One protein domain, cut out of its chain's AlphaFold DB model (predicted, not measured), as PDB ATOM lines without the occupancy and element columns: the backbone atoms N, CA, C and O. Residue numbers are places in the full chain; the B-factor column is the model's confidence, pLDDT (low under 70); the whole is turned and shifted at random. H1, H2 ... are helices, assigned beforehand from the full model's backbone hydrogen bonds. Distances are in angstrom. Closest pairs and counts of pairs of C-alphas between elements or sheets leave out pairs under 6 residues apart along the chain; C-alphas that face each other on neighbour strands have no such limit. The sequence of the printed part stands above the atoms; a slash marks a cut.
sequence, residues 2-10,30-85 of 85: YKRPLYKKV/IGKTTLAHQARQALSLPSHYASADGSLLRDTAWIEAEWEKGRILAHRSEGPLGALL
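Overview. This is residues 2 to 10 and 30 to 85 of the 85 residues of an uncharacterized protein of Alphaproteobacteria bacterium (UniProt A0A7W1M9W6). The longest helix, H3, stands at one side of a flat, loose model and the shorter H2 at the other, with the little H1 beyond H2; the two longer helices are held apart by unnamed chain. The link of residues 44 to 59 leaves H2 and runs through the gap between H2 and H3, residues 53 to 61, of which 60 and 61 belong to H3, stick out free, and after H3 the tail folds back into the gap. The printed part has 65 residues with three named helices, in the order H1, H2, H3, and no named strand; its class is all helix. The radius of gyration of the C-alphas is 13.8 A, and the spans are 36 by 34 by 14 A.

Arrangement. Begin with H3, residues 60 to 75, which touches no helix. It is apart from H2, residues 32 to 43, and apart from H1, residues 6 to 10. H1 and H2 only just touch, with 3 pairs of C-alphas within 8 A; look at the closest, those of Tyr 7 and Leu 35, 6.7 A apart. H2 touches H1 with residues 35 to 39 alone. In H1, H2 and H3, every O i to N i+4 pair is within hydrogen-bond range.

Along the chain. Find C-alpha 60 at (-38.726, -29.058, 19.150); from there H3 runs 22.9 A to C-alpha 75 at (-33.859, -11.721, 33.218). H2 runs 17.0 A from Lys 32 to Leu 43. H1 begins at C-alpha 6, (-10.513, -29.157, 31.201), and ends at Val 10.

Size, cuts and confidence. The C-alphas farthest apart, those of Tyr 2 and Ala 61, are 37.0 A apart. Residues 11 to 29 are not printed, and C-alphas 10 and 30 stand 15.6 A apart across this cut. The link from H2 to H3 is long, with 16 residues. The mean pLDDT of the printed part is 86.3; look for values under 70 at residue 55 and residues 78 to 80.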
ATOM      1  N   TYR A   2     -12.176 -34.177  42.837       83.94
ATOM      2  CA  TYR A   2     -11.155 -33.989  41.792       83.94
ATOM      3  C   TYR A   2     -11.661 -33.067  40.668       83.94
ATOM      4  O   TYR A   2     -12.797 -33.217  40.212       83.94
ATOM      5  N   LYS A   3     -10.820 -32.128  40.212       84.25
ATOM      6  CA  LYS A   3     -11.099 -31.227  39.080       84.25
ATOM      7  C   LYS A   3     -10.176 -31.580  37.914       84.25
ATOM      8  O   LYS A   3      -8.957 -31.557  38.053       84.25
ATOM      9  N   ARG A   4     -10.764 -31.902  36.759       84.50
ATOM     10  CA  ARG A   4     -10.022 -32.269  35.538       84.50
ATOM     11  C   ARG A   4      -9.298 -31.050  34.950       84.50
ATOM     12  O   ARG A   4      -9.808 -29.944  35.103       84.50
ATOM     13  N   PRO A   5      -8.217 -31.214  34.168       86.94
ATOM     14  CA  PRO A   5      -7.547 -30.088  33.499       86.94
ATOM     15  C   PRO A   5      -8.490 -29.215  32.650       86.94
ATOM     16  O   PRO A   5      -8.390 -27.989  32.661       86.94
ATOM     17  N   LEU A   6      -9.475 -29.838  31.988       89.88
ATOM     18  CA  LEU A   6     -10.513 -29.157  31.201       89.88
ATOM     19  C   LEU A   6     -11.383 -28.193  32.021       89.88
ATOM     20  O   LEU A   6     -11.933 -27.256  31.451       89.88
ATOM     21  N   TYR A   7     -11.491 -28.385  33.338       92.19
ATOM     22  CA  TYR A   7     -12.300 -27.546  34.220       92.19
ATOM     23  C   TYR A   7     -11.922 -26.070  34.125       92.19
ATOM     24  O   TYR A   7     -12.795 -25.236  33.907       92.19
ATOM     25  N   LYS A   8     -10.624 -25.749  34.200       90.19
ATOM     26  CA  LYS A   8     -10.156 -24.356  34.130       90.19
ATOM     27  C   LYS A   8     -10.551 -23.694  32.808       90.19
ATOM     28  O   LYS A   8     -11.016 -22.563  32.806       90.19
ATOM     29  N   LYS A   9     -10.434 -24.432  31.699       90.81
ATOM     30  CA  LYS A   9     -10.813 -23.954  30.363       90.81
ATOM     31  C   LYS A   9     -12.320 -23.720  30.238       90.81
ATOM     32  O   LYS A   9     -12.725 -22.777  29.572       90.81
ATOM     33  N   VAL A  10     -13.148 -24.569  30.851       90.50
ATOM     34  CA  VAL A  10     -14.610 -24.393  30.854       90.50
ATOM     35  C   VAL A  10     -14.996 -23.139  31.635       90.50
ATOM     36  O   VAL A  10     -15.710 -22.309  31.086       90.50
ATOM     37  N   ILE A  30     -17.090 -40.659  30.522       88.75
ATOM     38  CA  ILE A  30     -15.866 -39.896  30.849       88.75
ATOM     39  C   ILE A  30     -16.088 -38.741  31.846       88.75
ATOM     40  O   ILE A  30     -15.207 -37.898  31.992       88.75
ATOM     41  N   GLY A  31     -17.268 -38.612  32.462       88.25
ATOM     42  CA  GLY A  31     -17.566 -37.546  33.433       88.25
ATOM     43  C   GLY A  31     -17.862 -36.161  32.838       88.25
ATOM     44  O   GLY A  31     -17.490 -35.149  33.428       88.25
ATOM     45  N   LYS A  32     -18.509 -36.086  31.664       92.88
ATOM     46  CA  LYS A  32     -18.914 -34.804  31.043       92.88
ATOM     47  C   LYS A  32     -19.966 -34.067  31.881       92.88
ATOM     48  O   LYS A  32     -19.764 -32.911  32.230       92.88
ATOM     49  N   THR A  33     -21.032 -34.766  32.276       90.69
ATOM     50  CA  THR A  33     -22.095 -34.236  33.149       90.69
ATOM     51  C   THR A  33     -21.534 -33.798  34.501       90.69
ATOM     52  O   THR A  33     -21.865 -32.728  35.002       90.69
ATOM     53  N   THR A  34     -20.588 -34.565  35.053       92.19
ATOM     54  CA  THR A  34     -19.875 -34.197  36.282       92.19
ATOM     55  C   THR A  34     -19.117 -32.880  36.126       92.19
ATOM     56  O   THR A  34     -19.202 -32.027  37.003       92.19
ATOM     57  N   LEU A  35     -18.415 -32.681  35.004       92.25
ATOM     58  CA  LEU A  35     -17.696 -31.438  34.725       92.25
ATOM     59  C   LEU A  35     -18.647 -30.236  34.601       92.25
ATOM     60  O   LEU A  35     -18.356 -29.180  35.158       92.25
ATOM     61  N   ALA A  36     -19.782 -30.405  33.915       91.19
ATOM     62  CA  ALA A  36     -20.800 -29.364  33.779       91.19
ATOM     63  C   ALA A  36     -21.382 -28.959  35.143       91.19
ATOM     64  O   ALA A  36     -21.432 -27.773  35.466       91.19
ATOM     65  N   HIS A  37     -21.727 -29.929  35.997       91.06
ATOM     66  CA  HIS A  37     -22.203 -29.639  37.352       91.06
ATOM     67  C   HIS A  37     -21.140 -28.963  38.223       91.06
ATOM     68  O   HIS A  37     -21.466 -28.026  38.948       91.06
ATOM     69  N   GLN A  38     -19.875 -29.387  38.133       91.44
ATOM     70  CA  GLN A  38     -18.770 -28.728  38.837       91.44
ATOM     71  C   GLN A  38     -18.581 -27.276  38.382       91.44
ATOM     72  O   GLN A  38     -18.262 -26.419  39.204       91.44
ATOM     73  N   ALA A  39     -18.746 -26.996  37.086       90.31
ATOM     74  CA  ALA A  39     -18.663 -25.640  36.556       90.31
ATOM     75  C   ALA A  39     -19.832 -24.777  37.050       90.31
ATOM     76  O   ALA A  39     -19.609 -23.699  37.592       90.31
ATOM     77  N   ARG A  40     -21.059 -25.311  36.974       89.62
ATOM     78  CA  ARG A  40     -22.279 -24.673  37.489       89.62
ATOM     79  C   ARG A  40     -22.161 -24.297  38.968       89.62
ATOM     80  O   ARG A  40     -22.500 -23.185  39.345       89.62
ATOM     81  N   GLN A  41     -21.654 -25.210  39.799       89.19
ATOM     82  CA  GLN A  41     -21.453 -24.970  41.233       89.19
ATOM     83  C   GLN A  41     -20.396 -23.902  41.526       89.19
ATOM     84  O   GLN A  41     -20.467 -23.252  42.559       89.19
ATOM     85  N   ALA A  42     -19.397 -23.748  40.659       89.25
ATOM     86  CA  ALA A  42     -18.283 -22.843  40.910       89.25
ATOM     87  C   ALA A  42     -18.580 -21.389  40.541       89.25
ATOM     88  O   ALA A  42     -18.037 -20.493  41.176       89.25
ATOM     89  N   LEU A  43     -19.420 -21.169  39.531       84.62
ATOM     90  CA  LEU A  43     -19.771 -19.828  39.061       84.62
ATOM     91  C   LEU A  43     -20.869 -19.173  39.905       84.62
ATOM     92  O   LEU A  43     -21.079 -17.973  39.789       84.62
ATOM     93  N   SER A  44     -21.576 -19.944  40.740       80.88
ATOM     94  CA  SER A  44     -22.681 -19.464  41.589       80.88
ATOM     95  C   SER A  44     -23.734 -18.633  40.836       80.88
ATOM     96  O   SER A  44     -24.432 -17.818  41.433       80.88
ATOM     97  N   LEU A  45     -23.861 -18.850  39.523       84.06
ATOM     98  CA  LEU A  45     -24.845 -18.185  38.680       84.06
ATOM     99  C   LEU A  45     -26.199 -18.894  38.803       84.06
ATOM    100  O   LEU A  45     -26.242 -20.129  38.950       84.06
ATOM    101  N   PRO A  46     -27.313 -18.152  38.672       88.25
ATOM    102  CA  PRO A  46     -28.612 -18.759  38.429       88.25
ATOM    103  C   PRO A  46     -28.483 -19.757  37.280       88.25
ATOM    104  O   PRO A  46     -27.876 -19.457  36.254       88.25
ATOM    105  N   SER A  47     -28.960 -20.983  37.480       90.88
ATOM    106  CA  SER A  47     -28.777 -22.044  36.495       90.88
ATOM    107  C   SER A  47     -29.979 -22.967  36.374       90.88
ATOM    108  O   SER A  47     -30.568 -23.365  37.380       90.88
ATOM    109  N   HIS A  48     -30.305 -23.328  35.137       92.44
ATOM    110  CA  HIS A  48     -31.275 -24.359  34.789       92.44
ATOM    111  C   HIS A  48     -30.543 -25.648  34.397       92.44
ATOM    112  O   HIS A  48     -29.364 -25.626  34.061       92.44
ATOM    113  N   TYR A  49     -31.201 -26.796  34.525       92.12
ATOM    114  CA  TYR A  49     -30.671 -28.066  34.031       92.12
ATOM    115  C   TYR A  49     -31.819 -28.908  33.501       92.12
ATOM    116  O   TYR A  49     -32.774 -29.199  34.225       92.12
ATOM    117  N   ALA A  50     -31.687 -29.346  32.255       90.69
ATOM    118  CA  ALA A  50     -32.636 -30.225  31.599       90.69
ATOM    119  C   ALA A  50     -31.896 -31.421  30.985       90.69
ATOM    120  O   ALA A  50     -30.924 -31.257  30.251       90.69
ATOM    121  N   SER A  51     -32.351 -32.639  31.286       88.00
ATOM    122  CA  SER A  51     -31.835 -33.856  30.649       88.00
ATOM    123  C   SER A  51     -32.720 -34.237  29.470       88.00
ATOM    124  O   SER A  51     -33.941 -34.306  29.611       88.00
ATOM    125  N   ALA A  52     -32.098 -34.529  28.330       85.50
ATOM    126  CA  ALA A  52     -32.774 -35.095  27.170       85.50
ATOM    127  C   ALA A  52     -32.966 -36.623  27.276       85.50
ATOM    128  O   ALA A  52     -33.713 -37.187  26.487       85.50
ATOM    129  N   ASP A  53     -32.371 -37.292  28.272       81.69
ATOM    130  CA  ASP A  53     -32.305 -38.762  28.391       81.69
ATOM    131  C   ASP A  53     -33.617 -39.413  28.898       81.69
ATOM    132  O   ASP A  53     -33.612 -40.512  29.448       81.69
ATOM    133  N   GLY A  54     -34.755 -38.721  28.764       75.88
ATOM    134  CA  GLY A  54     -36.063 -39.221  29.202       75.88
ATOM    135  C   GLY A  54     -36.682 -40.210  28.210       75.88
ATOM    136  O   GLY A  54     -36.392 -40.161  27.021       75.88
ATOM    137  N   SER A  55     -37.580 -41.075  28.690       66.50
ATOM    138  CA  SER A  55     -38.319 -42.044  27.857       66.50
ATOM    139  C   SER A  55     -39.391 -41.413  26.961       66.50
ATOM    140  O   SER A  55     -39.858 -42.048  26.019       66.50
ATOM    141  N   LEU A  56     -39.797 -40.177  27.257       77.00
ATOM    142  CA  LEU A  56     -40.776 -39.429  26.475       77.00
ATOM    143  C   LEU A  56     -40.121 -38.856  25.217       77.00
ATOM    144  O   LEU A  56     -39.058 -38.238  25.297       77.00
ATOM    145  N   LEU A  57     -40.791 -39.015  24.073       70.31
ATOM    146  CA  LEU A  57     -40.461 -38.295  22.844       70.31
ATOM    147  C   LEU A  57     -40.512 -36.792  23.135       70.31
ATOM    148  O   LEU A  57     -41.561 -36.261  23.495       70.31
ATOM    149  N   ARG A  58     -39.364 -36.125  23.018       80.88
ATOM    150  CA  ARG A  58     -39.254 -34.670  23.129       80.88
ATOM    151  C   ARG A  58     -39.200 -34.101  21.722       80.88
ATOM    152  O   ARG A  58     -38.354 -34.511  20.930       80.88
ATOM    153  N   ASP A  59     -40.115 -33.200  21.413       84.50
ATOM    154  CA  ASP A  59     -40.144 -32.479  20.149       84.50
ATOM    155  C   ASP A  59     -39.346 -31.167  20.247       84.50
ATOM    156  O   ASP A  59     -38.689 -30.867  21.250       84.50
ATOM    157  N   THR A  60     -39.368 -30.378  19.178       87.50
ATOM    158  CA  THR A  60     -38.726 -29.058  19.150       87.50
ATOM    159  C   THR A  60     -39.364 -28.076  20.134       87.50
ATOM    160  O   THR A  60     -38.666 -27.231  20.688       87.50
ATOM    161  N   ALA A  61     -40.659 -28.218  20.427       90.19
ATOM    162  CA  ALA A  61     -41.336 -27.371  21.405       90.19
ATOM    163  C   ALA A  61     -40.765 -27.580  22.817       90.19
ATOM    164  O   ALA A  61     -40.661 -26.634  23.600       90.19
ATOM    165  N   TRP A  62     -40.313 -28.797  23.143       91.62
ATOM    166  CA  TRP A  62     -39.635 -29.047  24.411       91.62
ATOM    167  C   TRP A  62     -38.341 -28.235  24.568       91.62
ATOM    168  O   TRP A  62     -38.148 -27.602  25.607       91.62
ATOM    169  N   ILE A  63     -37.452 -28.229  23.565       90.38
ATOM    170  CA  ILE A  63     -36.184 -27.487  23.674       90.38
ATOM    171  C   ILE A  63     -36.436 -25.977  23.762       90.38
ATOM    172  O   ILE A  63     -35.788 -25.301  24.560       90.38
ATOM    173  N   GLU A  64     -37.428 -25.462  23.031       92.69
ATOM    174  CA  GLU A  64     -37.864 -24.065  23.124       92.69
ATOM    175  C   GLU A  64     -38.347 -23.708  24.535       92.69
ATOM    176  O   GLU A  64     -37.946 -22.678  25.084       92.69
ATOM    177  N   ALA A  65     -39.146 -24.584  25.153       92.81
ATOM    178  CA  ALA A  65     -39.648 -24.396  26.508       92.81
ATOM    179  C   ALA A  65     -38.525 -24.411  27.558       92.81
ATOM    180  O   ALA A  65     -38.544 -23.605  28.488       92.81
ATOM    181  N   GLU A  66     -37.533 -25.300  27.432       93.44
ATOM    182  CA  GLU A  66     -36.379 -25.281  28.338       93.44
ATOM    183  C   GLU A  66     -35.551 -24.002  28.155       93.44
ATOM    184  O   GLU A  66     -35.200 -23.368  29.150       93.44
ATOM    185  N   TRP A  67     -35.320 -23.558  26.914       91.69
ATOM    186  CA  TRP A  67     -34.638 -22.288  26.634       91.69
ATOM    187  C   TRP A  67     -35.357 -21.086  27.251       91.69
ATOM    188  O   TRP A  67     -34.708 -20.197  27.809       91.69
ATOM    189  N   GLU A  68     -36.689 -21.056  27.186       93.75
ATOM    190  CA  GLU A  68     -37.487 -19.983  27.782       93.75
ATOM    191  C   GLU A  68     -37.321 -19.925  29.306       93.75
ATOM    192  O   GLU A  68     -37.141 -18.842  29.864       93.75
ATOM    193  N   LYS A  69     -37.260 -21.077  29.989       94.12
ATOM    194  CA  LYS A  69     -36.974 -21.115  31.435       94.12
ATOM    195  C   LYS A  69     -35.622 -20.477  31.762       94.12
ATOM    196  O   LYS A  69     -35.534 -19.701  32.713       94.12
ATOM    197  N   GLY A  70     -34.584 -20.756  30.968       91.81
ATOM    198  CA  GLY A  70     -33.274 -20.118  31.139       91.81
ATOM    199  C   GLY A  70     -33.295 -18.615  30.877       91.81
ATOM    200  O   GLY A  70     -32.683 -17.863  31.631       91.81
ATOM    201  N   ARG A  71     -34.042 -18.150  29.865       90.06
ATOM    202  CA  ARG A  71     -34.205 -16.712  29.591       90.06
ATOM    203  C   ARG A  71     -34.892 -15.983  30.736       90.06
ATOM    204  O   ARG A  71     -34.410 -14.927  31.143       90.06
ATOM    205  N   ILE A  72     -35.974 -16.541  31.275       92.12
ATOM    206  CA  ILE A  72     -36.673 -15.986  32.442       92.12
ATOM    207  C   ILE A  72     -35.725 -15.927  33.646       92.12
ATOM    208  O   ILE A  72     -35.701 -14.932  34.370       92.12
ATOM    209  N   LEU A  73     -34.916 -16.971  33.846       91.38
ATOM    210  CA  LEU A  73     -33.929 -17.022  34.921       91.38
ATOM    211  C   LEU A  73     -32.841 -15.949  34.762       91.38
ATOM    212  O   LEU A  73     -32.500 -15.291  35.742       91.38
ATOM    213  N   ALA A  74     -32.349 -15.734  33.541       88.00
ATOM    214  CA  ALA A  74     -31.379 -14.686  33.227       88.00
ATOM    215  C   ALA A  74     -31.957 -13.280  33.449       88.00
ATOM    216  O   ALA A  74     -31.300 -12.451  34.070       88.00
ATOM    217  N   HIS A  75     -33.197 -13.021  33.020       86.88
ATOM    218  CA  HIS A  75     -33.859 -11.721  33.218       86.88
ATOM    219  C   HIS A  75     -34.074 -11.375  34.692       86.88
ATOM    220  O   HIS A  75     -34.081 -10.206  35.056       86.88
ATOM    221  N   ARG A  76     -34.267 -12.386  35.546       85.75
ATOM    222  CA  ARG A  76     -34.391 -12.196  36.999       85.75
ATOM    223  C   ARG A  76     -33.048 -12.004  37.698       85.75
ATOM    224  O   ARG A  76     -33.033 -11.647  38.870       85.75
ATOM    225  N   SER A  77     -31.938 -12.294  37.025       82.06
ATOM    226  CA  SER A  77     -30.608 -12.123  37.596       82.06
ATOM    227  C   SER A  77     -30.131 -10.687  37.388       82.06
ATOM    228  O   SER A  77     -30.104 -10.196  36.266       82.06
ATOM    229  N   GLU A  78     -29.727 -10.019  38.465       69.81
ATOM    230  CA  GLU A  78     -29.178  -8.653  38.415       69.81
ATOM    231  C   GLU A  78     -27.670  -8.636  38.073       69.81
ATOM    232  O   GLU A  78     -27.036  -7.584  38.038       69.81
ATOM    233  N   GLY A  79     -27.067  -9.811  37.851       69.06
ATOM    234  CA  GLY A  79     -25.629  -9.974  37.651       69.06
ATOM    235  C   GLY A  79     -25.175  -9.767  36.197       69.06
ATOM    236  O   GLY A  79     -25.897 -10.119  35.267       69.06
ATOM    237  N   PRO A  80     -23.931  -9.296  35.972       67.00
ATOM    238  CA  PRO A  80     -23.408  -8.979  34.636       67.00
ATOM    239  C   PRO A  80     -23.219 -10.204  33.724       67.00
ATOM    240  O   PRO A  80     -23.054 -10.048  32.518       67.00
ATOM    241  N   LEU A  81     -23.225 -11.415  34.292       70.00
ATOM    242  CA  LEU A  81     -23.028 -12.684  33.580       70.00
ATOM    243  C   LEU A  81     -24.347 -13.416  33.256       70.00
ATOM    244  O   LEU A  81     -24.312 -14.455  32.598       70.00
ATOM    245  N   GLY A  82     -25.503 -12.906  33.697       80.12
ATOM    246  CA  GLY A  82     -26.805 -13.534  33.451       80.12
ATOM    247  C   GLY A  82     -26.994 -14.884  34.166       80.12
ATOM    248  O   GLY A  82     -26.635 -15.044  35.335       80.12
ATOM    249  N   ALA A  83     -27.561 -15.864  33.452       81.19
ATOM    250  CA  ALA A  83     -27.827 -17.220  33.946       81.19
ATOM    251  C   ALA A  83     -27.286 -18.306  33.000       81.19
ATOM    252  O   ALA A  83     -27.133 -18.088  31.800       81.19
ATOM    253  N   LEU A  84     -27.045 -19.500  33.544       80.81
ATOM    254  CA  LEU A  84     -26.662 -20.695  32.787       80.81
ATOM    255  C   LEU A  84     -27.899 -21.549  32.459       80.81
ATOM    256  O   LEU A  84     -28.759 -21.749  33.316       80.81
ATOM    257  N   LEU A  85     -27.965 -22.090  31.242       81.88
ATOM    258  CA  LEU A  85     -28.961 -23.082  30.820       81.88
ATOM    259  C   LEU A  85     -28.321 -24.472  30.686       81.88
ATOM    260  O   LEU A  85     -27.177 -24.533  30.179       81.88
TER     261      LEU A  85